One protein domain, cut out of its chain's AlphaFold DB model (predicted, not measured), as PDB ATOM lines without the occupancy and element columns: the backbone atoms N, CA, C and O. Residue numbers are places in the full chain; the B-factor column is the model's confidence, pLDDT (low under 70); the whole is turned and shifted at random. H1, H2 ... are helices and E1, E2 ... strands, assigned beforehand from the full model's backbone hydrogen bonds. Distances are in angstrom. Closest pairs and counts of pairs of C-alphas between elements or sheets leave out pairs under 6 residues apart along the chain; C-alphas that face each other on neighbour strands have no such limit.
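This is residues 168 to 234 of the 234 residues of an uncharacterized protein of Streptomyces coelicolor (strain ATCC BAA-471 / A3(2) / M145) (UniProt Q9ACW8). Two small strand hairpins, E3-E4 and E1-E2, make one end of the domain, and the helices H2 and H3 make the other, with the short helix H1 in the middle between them. H3 packs on H1 and on H2, which it meets at a steep tilt, and residues 212 to 217, of which 212 to 214 belong to H2, stick out at the helical end. The printed part has 67 residues, with four named strands and then three named helices, in the order E1 E2 E3 E4 H1 H2 H3. Each hairpin is an antiparallel sheet of two strands, and the class is mixed, helices and strands. The whole is compact, with a radius of gyration of the C-alphas of 11.2 A and spans of 32 by 24 by 17 A.

The larger sheet holds E3, residues 185 to 188, 9.6 A long, and E4, residues 195 to 199, 10.3 A long. The other holds E1, residues 168 to 170, which begins with C-alpha 168 at (116.444, -8.816, 2.137), and E2, residues 177 to 179; each measures 6.5 A. H1 is residues 200 to 203, 4.8 A. H2 is residues 206 to 214, 12.2 A, with C-alpha 214 at (103.896, 6.277, 20.646). H3, the longest helix, is residues 220 to 232, 18.2 A, and ends with C-alpha 232 at (120.037, 15.442, 7.038).

E3 and E4 form an antiparallel hairpin at 151 degrees, with N 186 and O 198 within hydrogen-bond range at 3.0 A. E1 and E2 form the other antiparallel hairpin, at 140 degrees, with N 178 and O 169 at 2.7 A. Between the hairpins, the closest C-alphas of E2 and E3, those of Val 178 and His 185, are 6.0 A apart. H1 touches H3, which meets it with residues 226 to 230 alone; the closest C-alphas, of Ala 203 and Val 229, are 6.5 A apart. H2 and H3 touch at Leu 208 and Leu 226, whose C-alphas, the closest of the two helices, are 6.0 A apart; they run opposite ways at a steep tilt of 56 degrees. H1 and H2 are close but not clearly touching, their closest C-alphas, of Leu 201 and Thr 207, 5.6 A apart. E4 and H3 are near each other, while E1 and E2 are apart from H1, H2 and H3. In H2 and H3 every O i to N i+4 pair is within hydrogen-bond range; H1, with 4 residues, is too short for such a pair.

The two C-alphas farthest apart, those of Ser 181 and Asn 215, are 31.8 A apart. The printed part has no cut and ends at residue 234, the chain's last residue. No link between named elements is long. The mean pLDDT of the printed part is 78.3, and residues 182 to 196 and residue 234 are under 70.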
ATOM      1  N   CYS A 168     116.839 -10.111   1.604       83.12
ATOM      2  CA  CYS A 168     116.444  -8.816   2.137       83.12
ATOM      3  C   CYS A 168     117.540  -8.244   3.031       83.12
ATOM      4  O   CYS A 168     118.225  -8.957   3.766       83.12
ATOM      5  N   ARG A 169     117.683  -6.920   3.005       85.00
ATOM      6  CA  ARG A 169     118.501  -6.184   3.970       85.00
ATOM      7  C   ARG A 169     117.596  -5.599   5.036       85.00
ATOM      8  O   ARG A 169     116.523  -5.089   4.732       85.00
ATOM      9  N   LEU A 170     118.029  -5.615   6.290       86.19
ATOM     10  CA  LEU A 170     117.276  -4.945   7.341       86.19
ATOM     11  C   LEU A 170     117.526  -3.442   7.328       86.19
ATOM     12  O   LEU A 170     118.670  -2.993   7.379       86.19
ATOM     13  N   CYS A 171     116.441  -2.667   7.335       87.12
ATOM     14  CA  CYS A 171     116.507  -1.225   7.502       87.12
ATOM     15  C   CYS A 171     117.219  -0.893   8.819       87.12
ATOM     16  O   CYS A 171     116.697  -1.232   9.881       87.12
ATOM     17  N   PRO A 172     118.352  -0.173   8.809       86.31
ATOM     18  CA  PRO A 172     119.104   0.094  10.035       86.31
ATOM     19  C   PRO A 172     118.352   0.998  11.026       86.31
ATOM     20  O   PRO A 172     118.717   1.059  12.196       86.31
ATOM     21  N   GLY A 173     117.301   1.696  10.575       88.31
ATOM     22  CA  GLY A 173     116.469   2.550  11.426       88.31
ATOM     23  C   GLY A 173     115.293   1.838  12.102       88.31
ATOM     24  O   GLY A 173     114.843   2.299  13.144       88.31
ATOM     25  N   CYS A 174     114.770   0.747  11.531       87.38
ATOM     26  CA  CYS A 174     113.596   0.067  12.100       87.38
ATOM     27  C   CYS A 174     113.596  -1.457  12.032       87.38
ATOM     28  O   CYS A 174     112.713  -2.069  12.606       87.38
ATOM     29  N   TYR A 175     114.571  -2.075  11.374       88.06
ATOM     30  CA  TYR A 175     114.599  -3.505  11.056       88.06
ATOM     31  C   TYR A 175     113.473  -3.975  10.136       88.06
ATOM     32  O   TYR A 175     113.213  -5.165  10.018       88.06
ATOM     33  N   ARG A 176     112.822  -3.070   9.402       87.56
ATOM     34  CA  ARG A 176     111.979  -3.477   8.276       87.56
ATOM     35  C   ARG A 176     112.825  -4.257   7.252       87.56
ATOM     36  O   ARG A 176     113.860  -3.722   6.853       87.56
ATOM     37  N   PRO A 177     112.386  -5.438   6.784       85.81
ATOM     38  CA  PRO A 177     112.970  -6.093   5.617       85.81
ATOM     39  C   PRO A 177     112.853  -5.195   4.381       85.81
ATOM     40  O   PRO A 177     111.773  -4.703   4.052       85.81
ATOM     41  N   VAL A 178     113.978  -4.946   3.723       84.19
ATOM     42  CA  VAL A 178     114.093  -4.135   2.514       84.19
ATOM     43  C   VAL A 178     114.625  -5.029   1.405       84.19
ATOM     44  O   VAL A 178     115.776  -5.461   1.439       84.19
ATOM     45  N   TYR A 179     113.757  -5.301   0.446       80.06
ATOM     46  CA  TYR A 179     114.049  -6.092  -0.743       80.06
ATOM     47  C   TYR A 179     114.449  -5.168  -1.885       80.06
ATOM     48  O   TYR A 179     113.941  -4.044  -1.964       80.06
ATOM     49  N   GLU A 180     115.304  -5.647  -2.783       74.44
ATOM     50  CA  GLU A 180     115.645  -4.905  -4.000       74.44
ATOM     51  C   GLU A 180     114.400  -4.692  -4.870       74.44
ATOM     52  O   GLU A 180     114.211  -3.611  -5.430       74.44
ATOM     53  N   SER A 181     113.488  -5.669  -4.885       70.19
ATOM     54  CA  SER A 181     112.190  -5.572  -5.551       70.19
ATOM     55  C   SER A 181     111.208  -4.595  -4.894       70.19
ATOM     56  O   SER A 181     110.222  -4.209  -5.526       70.19
ATOM     57  N   SER A 182     111.419  -4.191  -3.631       68.12
ATOM     58  CA  SER A 182     110.422  -3.390  -2.915       68.12
ATOM     59  C   SER A 182     110.371  -1.965  -3.448       68.12
ATOM     60  O   SER A 182     111.373  -1.254  -3.453       68.12
ATOM     61  N   SER A 183     109.162  -1.486  -3.742       65.00
ATOM     62  CA  SER A 183     108.892  -0.081  -4.088       65.00
ATOM     63  C   SER A 183     109.263   0.910  -2.970       65.00
ATOM     64  O   SER A 183     109.322   2.123  -3.172       65.00
ATOM     65  N   SER A 184     109.491   0.390  -1.762       59.16
ATOM     66  CA  SER A 184     109.690   1.155  -0.538       59.16
ATOM     67  C   SER A 184     111.145   1.244  -0.074       59.16
ATOM     68  O   SER A 184     111.381   1.705   1.043       59.16
ATOM     69  N   HIS A 185     112.126   0.817  -0.872       62.91
ATOM     70  CA  HIS A 185     113.536   1.014  -0.529       62.91
ATOM     71  C   HIS A 185     114.028   2.403  -0.953       62.91
ATOM     72  O   HIS A 185     113.563   2.992  -1.927       62.91
ATOM     73  N   THR A 186     114.972   2.967  -0.203       60.72
ATOM     74  CA  THR A 186     115.671   4.191  -0.600       60.72
ATOM     75  C   THR A 186     117.157   4.019  -0.322       60.72
ATOM     76  O   THR A 186     117.569   3.728   0.802       60.72
ATOM     77  N   LEU A 187     117.978   4.203  -1.354       57.16
ATOM     78  CA  LEU A 187     119.422   4.340  -1.206       57.16
ATOM     79  C   LEU A 187     119.725   5.812  -0.912       57.16
ATOM     80  O   LEU A 187     119.689   6.645  -1.816       57.16
ATOM     81  N   ILE A 188     120.000   6.155   0.348       55.12
ATOM     82  CA  ILE A 188     120.470   7.503   0.691       55.12
ATOM     83  C   ILE A 188     121.995   7.516   0.543       55.12
ATOM     84  O   ILE A 188     122.725   7.022   1.402       55.12
ATOM     85  N   GLY A 189     122.465   8.054  -0.584       50.53
ATOM     86  CA  GLY A 189     123.873   8.043  -0.999       50.53
ATOM     87  C   GLY A 189     124.535   9.419  -1.121       50.53
ATOM     88  O   GLY A 189     125.408   9.572  -1.965       50.53
ATOM     89  N   ALA A 190     124.138  10.426  -0.338       45.84
ATOM     90  CA  ALA A 190     124.680  11.785  -0.496       45.84
ATOM     91  C   ALA A 190     124.990  12.509   0.831       45.84
ATOM     92  O   ALA A 190     124.709  13.693   0.981       45.84
ATOM     93  N   GLY A 191     125.576  11.803   1.803       50.72
ATOM     94  CA  GLY A 191     126.088  12.397   3.045       50.72
ATOM     95  C   GLY A 191     127.336  11.664   3.555       50.72
ATOM     96  O   GLY A 191     127.663  10.599   3.032       50.72
ATOM     97  N   PRO A 192     128.030  12.183   4.589       51.62
ATOM     98  CA  PRO A 192     129.243  11.565   5.151       51.62
ATOM     99  C   PRO A 192     129.014  10.165   5.755       51.62
ATOM    100  O   PRO A 192     129.969   9.475   6.102       51.62
ATOM    101  N   LEU A 193     127.754   9.729   5.855       53.50
ATOM    102  CA  LEU A 193     127.340   8.379   6.212       53.50
ATOM    103  C   LEU A 193     126.446   7.837   5.082       53.50
ATOM    104  O   LEU A 193     125.282   8.238   5.005       53.50
ATOM    105  N   PRO A 194     126.938   6.952   4.194       56.28
ATOM    106  CA  PRO A 194     126.093   6.306   3.196       56.28
ATOM    107  C   PRO A 194     125.154   5.322   3.904       56.28
ATOM    108  O   PRO A 194     125.502   4.171   4.171       56.28
ATOM    109  N   LEU A 195     123.953   5.783   4.253       63.47
ATOM    110  CA  LEU A 195     122.918   4.945   4.851       63.47
ATOM    111  C   LEU A 195     122.217   4.161   3.736       63.47
ATOM    112  O   LEU A 195     121.157   4.534   3.232       63.47
ATOM    113  N   MET A 196     122.847   3.059   3.334       69.06
ATOM    114  CA  MET A 196     122.257   2.095   2.410       69.06
ATOM    115  C   MET A 196     121.192   1.245   3.110       69.06
ATOM    116  O   MET A 196     121.339   0.870   4.272       69.06
ATOM    117  N   GLY A 197     120.133   0.897   2.375       75.25
ATOM    118  CA  GLY A 197     119.106  -0.033   2.848       75.25
ATOM    119  C   GLY A 197     118.077   0.574   3.800       75.25
ATOM    120  O   GLY A 197     117.392  -0.170   4.494       75.25
ATOM    121  N   LEU A 198     117.935   1.903   3.859       82.94
ATOM    122  CA  LEU A 198     116.825   2.514   4.587       82.94
ATOM    123  C   LEU A 198     115.501   2.225   3.878       82.94
ATOM    124  O   LEU A 198     115.377   2.352   2.658       82.94
ATOM    125  N   CYS A 199     114.480   1.889   4.661       84.25
ATOM    126  CA  CYS A 199     113.124   1.893   4.143       84.25
ATOM    127  C   CYS A 199     112.623   3.333   3.996       84.25
ATOM    128  O   CYS A 199     112.987   4.225   4.769       84.25
ATOM    129  N   ARG A 200     111.715   3.535   3.045       80.75
ATOM    130  CA  ARG A 200     111.109   4.820   2.699       80.75
ATOM    131  C   ARG A 200     110.523   5.543   3.911       80.75
ATOM    132  O   ARG A 200     110.688   6.745   4.040       80.75
ATOM    133  N   LEU A 201     109.904   4.825   4.852       84.25
ATOM    134  CA  LEU A 201     109.326   5.442   6.057       84.25
ATOM    135  C   LEU A 201     110.387   6.011   7.011       84.25
ATOM    136  O   LEU A 201     110.143   7.028   7.662       84.25
ATOM    137  N   CYS A 202     111.551   5.361   7.105       87.56
ATOM    138  CA  CYS A 202     112.687   5.888   7.857       87.56
ATOM    139  C   CYS A 202     113.339   7.045   7.108       87.56
ATOM    140  O   CYS A 202     113.620   8.062   7.732       87.56
ATOM    141  N   ALA A 203     113.502   6.906   5.788       83.81
ATOM    142  CA  ALA A 203     113.998   7.968   4.924       83.81
ATOM    143  C   ALA A 203     113.138   9.234   5.048       83.81
ATOM    144  O   ALA A 203     113.662  10.292   5.314       83.81
ATOM    145  N   GLU A 204     111.810   9.150   4.998       84.38
ATOM    146  CA  GLU A 204     110.907  10.311   5.119       84.38
ATOM    147  C   GLU A 204     110.747  10.852   6.565       84.38
ATOM    148  O   GLU A 204     109.919  11.734   6.843       84.38
ATOM    149  N   GLY A 205     111.459  10.276   7.540       85.94
ATOM    150  CA  GLY A 205     111.353  10.617   8.964       85.94
ATOM    151  C   GLY A 205     110.026  10.216   9.629       85.94
ATOM    152  O   GLY A 205     109.795  10.524  10.802       85.94
ATOM    153  N   SER A 206     109.135   9.521   8.914       86.56
ATOM    154  CA  SER A 206     107.820   9.089   9.412       86.56
ATOM    155  C   SER A 206     107.941   8.094  10.564       86.56
ATOM    156  O   SER A 206     107.187   8.183  11.538       86.56
ATOM    157  N   THR A 207     108.926   7.195  10.495       88.56
ATOM    158  CA  THR A 207     109.219   6.238  11.569       88.56
ATOM    159  C   THR A 207     109.573   6.950  12.876       88.56
ATOM    160  O   THR A 207     108.938   6.698  13.897       88.56
ATOM    161  N   LEU A 208     110.522   7.896  12.850       89.25
ATOM    162  CA  LEU A 208     110.954   8.624  14.051       89.25
ATOM    163  C   LEU A 208     109.804   9.409  14.694       89.25
ATOM    164  O   LEU A 208     109.634   9.373  15.913       89.25
ATOM    165  N   ARG A 209     108.988  10.091  13.876       88.62
ATOM    166  CA  ARG A 209     107.799  10.813  14.359       88.62
ATOM    167  C   ARG A 209     106.821   9.875  15.064       88.62
ATOM    168  O   ARG A 209     106.370  10.192  16.162       88.62
ATOM    169  N   SER A 210     106.539   8.718  14.465       86.00
ATOM    170  CA  SER A 210     105.605   7.731  15.021       86.00
ATOM    171  C   SER A 210     106.115   7.151  16.341       86.00
ATOM    172  O   SER A 210     105.361   7.068  17.306       86.00
ATOM    173  N   LEU A 211     107.408   6.822  16.420       86.56
ATOM    174  CA  LEU A 211     108.022   6.291  17.640       86.56
ATOM    175  C   LEU A 211     107.983   7.290  18.798       86.56
ATOM    176  O   LEU A 211     107.625   6.917  19.914       86.56
ATOM    177  N   ARG A 212     108.286   8.567  18.527       87.25
ATOM    178  CA  ARG A 212     108.186   9.645  19.525       87.25
ATOM    179  C   ARG A 212     106.750   9.826  20.019       87.25
ATOM    180  O   ARG A 212     106.536   9.962  21.216       87.25
ATOM    181  N   GLN A 213     105.768   9.788  19.116       86.00
ATOM    182  CA  GLN A 213     104.347   9.901  19.472       86.00
ATOM    183  C   GLN A 213     103.843   8.710  20.294       86.00
ATOM    184  O   GLN A 213     103.035   8.886  21.204       86.00
ATOM    185  N   ALA A 214     104.308   7.504  19.975       82.12
ATOM    186  CA  ALA A 214     103.896   6.277  20.646       82.12
ATOM    187  C   ALA A 214     104.694   5.983  21.932       82.12
ATOM    188  O   ALA A 214     104.339   5.052  22.652       82.12
ATOM    189  N   ASN A 215     105.737   6.769  22.230       83.50
ATOM    190  CA  ASN A 215     106.657   6.569  23.353       83.50
ATOM    191  C   ASN A 215     107.223   5.135  23.413       83.50
ATOM    192  O   ASN A 215     107.268   4.499  24.466       83.50
ATOM    193  N   VAL A 216     107.604   4.609  22.249       82.00
ATOM    194  CA  VAL A 216     108.133   3.249  22.096       82.00
ATOM    195  C   VAL A 216     109.636   3.266  22.378       82.00
ATOM    196  O   VAL A 216     110.320   4.162  21.872       82.00
ATOM    197  N   PRO A 217     110.186   2.300  23.136       80.44
ATOM    198  CA  PRO A 217     111.628   2.184  23.291       80.44
ATOM    199  C   PRO A 217     112.307   1.983  21.937       80.44
ATOM    200  O   PRO A 217     111.921   1.121  21.151       80.44
ATOM    201  N   ILE A 218     113.331   2.790  21.682       83.62
ATOM    202  CA  ILE A 218     114.172   2.697  20.488       83.62
ATOM    203  C   ILE A 218     115.584   2.404  20.965       83.62
ATOM    204  O   ILE A 218     116.100   3.167  21.795       83.62
ATOM    205  N   ASP A 219     116.189   1.352  20.418       84.44
ATOM    206  CA  ASP A 219     117.601   1.051  20.629       84.44
ATOM    207  C   ASP A 219     118.477   2.263  20.265       84.44
ATOM    208  O   ASP A 219     118.160   3.040  19.357       84.44
ATOM    209  N   THR A 220     119.590   2.443  20.977       86.06
ATOM    210  CA  THR A 220     120.478   3.600  20.798       86.06
ATOM    211  C   THR A 220     120.984   3.704  19.361       86.06
ATOM    212  O   THR A 220     121.009   4.798  18.798       86.06
ATOM    213  N   ARG A 221     121.333   2.581  18.724       84.88
ATOM    214  CA  ARG A 221     121.818   2.570  17.340       84.88
ATOM    215  C   ARG A 221     120.709   2.966  16.371       84.88
ATOM    216  O   ARG A 221     120.940   3.818  15.513       84.88
ATOM    217  N   GLN A 222     119.513   2.397  16.526       87.88
ATOM    218  CA  GLN A 222     118.347   2.764  15.713       87.88
ATOM    219  C   GLN A 222     118.016   4.254  15.855       87.88
ATOM    220  O   GLN A 222     117.790   4.938  14.857       87.88
ATOM    221  N   ARG A 223     118.032   4.777  17.087       89.38
ATOM    222  CA  ARG A 223     117.765   6.191  17.370       89.38
ATOM    223  C   ARG A 223     118.765   7.096  16.669       89.38
ATOM    224  O   ARG A 223     118.337   7.994  15.952       89.38
ATOM    225  N   THR A 224     120.061   6.817  16.798       89.25
ATOM    226  CA  THR A 224     121.115   7.587  16.125       89.25
ATOM    227  C   THR A 224     120.913   7.608  14.615       89.25
ATOM    228  O   THR A 224     121.012   8.669  14.004       89.25
ATOM    229  N   VAL A 225     120.577   6.467  14.001       88.44
ATOM    230  CA  VAL A 225     120.294   6.402  12.558       88.44
ATOM    231  C   VAL A 225     119.092   7.276  12.203       88.44
ATOM    232  O   VAL A 225     119.190   8.124  11.320       88.44
ATOM    233  N   LEU A 226     117.970   7.108  12.905       89.56
ATOM    234  CA  LEU A 226     116.737   7.845  12.635       89.56
ATOM    235  C   LEU A 226     116.899   9.360  12.817       89.56
ATOM    236  O   LEU A 226     116.390  10.131  12.006       89.56
ATOM    237  N   GLU A 227     117.598   9.793  13.864       89.75
ATOM    238  CA  GLU A 227     117.852  11.210  14.142       89.75
ATOM    239  C   GLU A 227     118.834  11.820  13.145       89.75
ATOM    240  O   GLU A 227     118.619  12.943  12.699       89.75
ATOM    241  N   THR A 228     119.846  11.058  12.720       86.25
ATOM    242  CA  THR A 228     120.790  11.481  11.673       86.25
ATOM    243  C   THR A 228     120.078  11.688  10.339       86.25
ATOM    244  O   THR A 228     120.268  12.715   9.695       86.25
ATOM    245  N   VAL A 229     119.219  10.744   9.936       84.00
ATOM    246  CA  VAL A 229     118.412  10.866   8.709       84.00
ATOM    247  C   VAL A 229     117.480  12.068   8.795       84.00
ATOM    248  O   VAL A 229     117.406  12.853   7.856       84.00
ATOM    249  N   ALA A 230     116.794  12.240   9.927       84.56
ATOM    250  CA  ALA A 230     115.898  13.371  10.125       84.56
ATOM    251  C   ALA A 230     116.637  14.718  10.077       84.56
ATOM    252  O   ALA A 230     116.110  15.663   9.502       84.56
ATOM    253  N   ALA A 231     117.845  14.803  10.644       83.12
ATOM    254  CA  ALA A 231     118.674  16.007  10.599       83.12
ATOM    255  C   ALA A 231     119.208  16.306   9.190       83.12
ATOM    256  O   ALA A 231     119.301  17.466   8.815       83.12
ATOM    257  N   ALA A 232     119.537  15.277   8.405       76.88
ATOM    258  CA  ALA A 232     120.037  15.442   7.038       76.88
ATOM    259  C   ALA A 232     118.962  15.901   6.033       76.88
ATOM    260  O   ALA A 232     119.302  16.334   4.936       76.88
ATOM    261  N   LEU A 233     117.681  15.765   6.383       72.50
ATOM    262  CA  LEU A 233     116.537  16.128   5.537       72.50
ATOM    263  C   LEU A 233     115.793  17.384   6.013       72.50
ATOM    264  O   LEU A 233     114.792  17.752   5.395       72.50
ATOM    265  N   ALA A 234     116.234  17.982   7.123       67.25
ATOM    266  CA  ALA A 234     115.713  19.234   7.668       67.25
ATOM    267  C   ALA A 234     116.372  20.440   6.987       67.25
ATOM    268  O   ALA A 234     115.642  21.429   6.757       67.25
TER     269      ALA A 234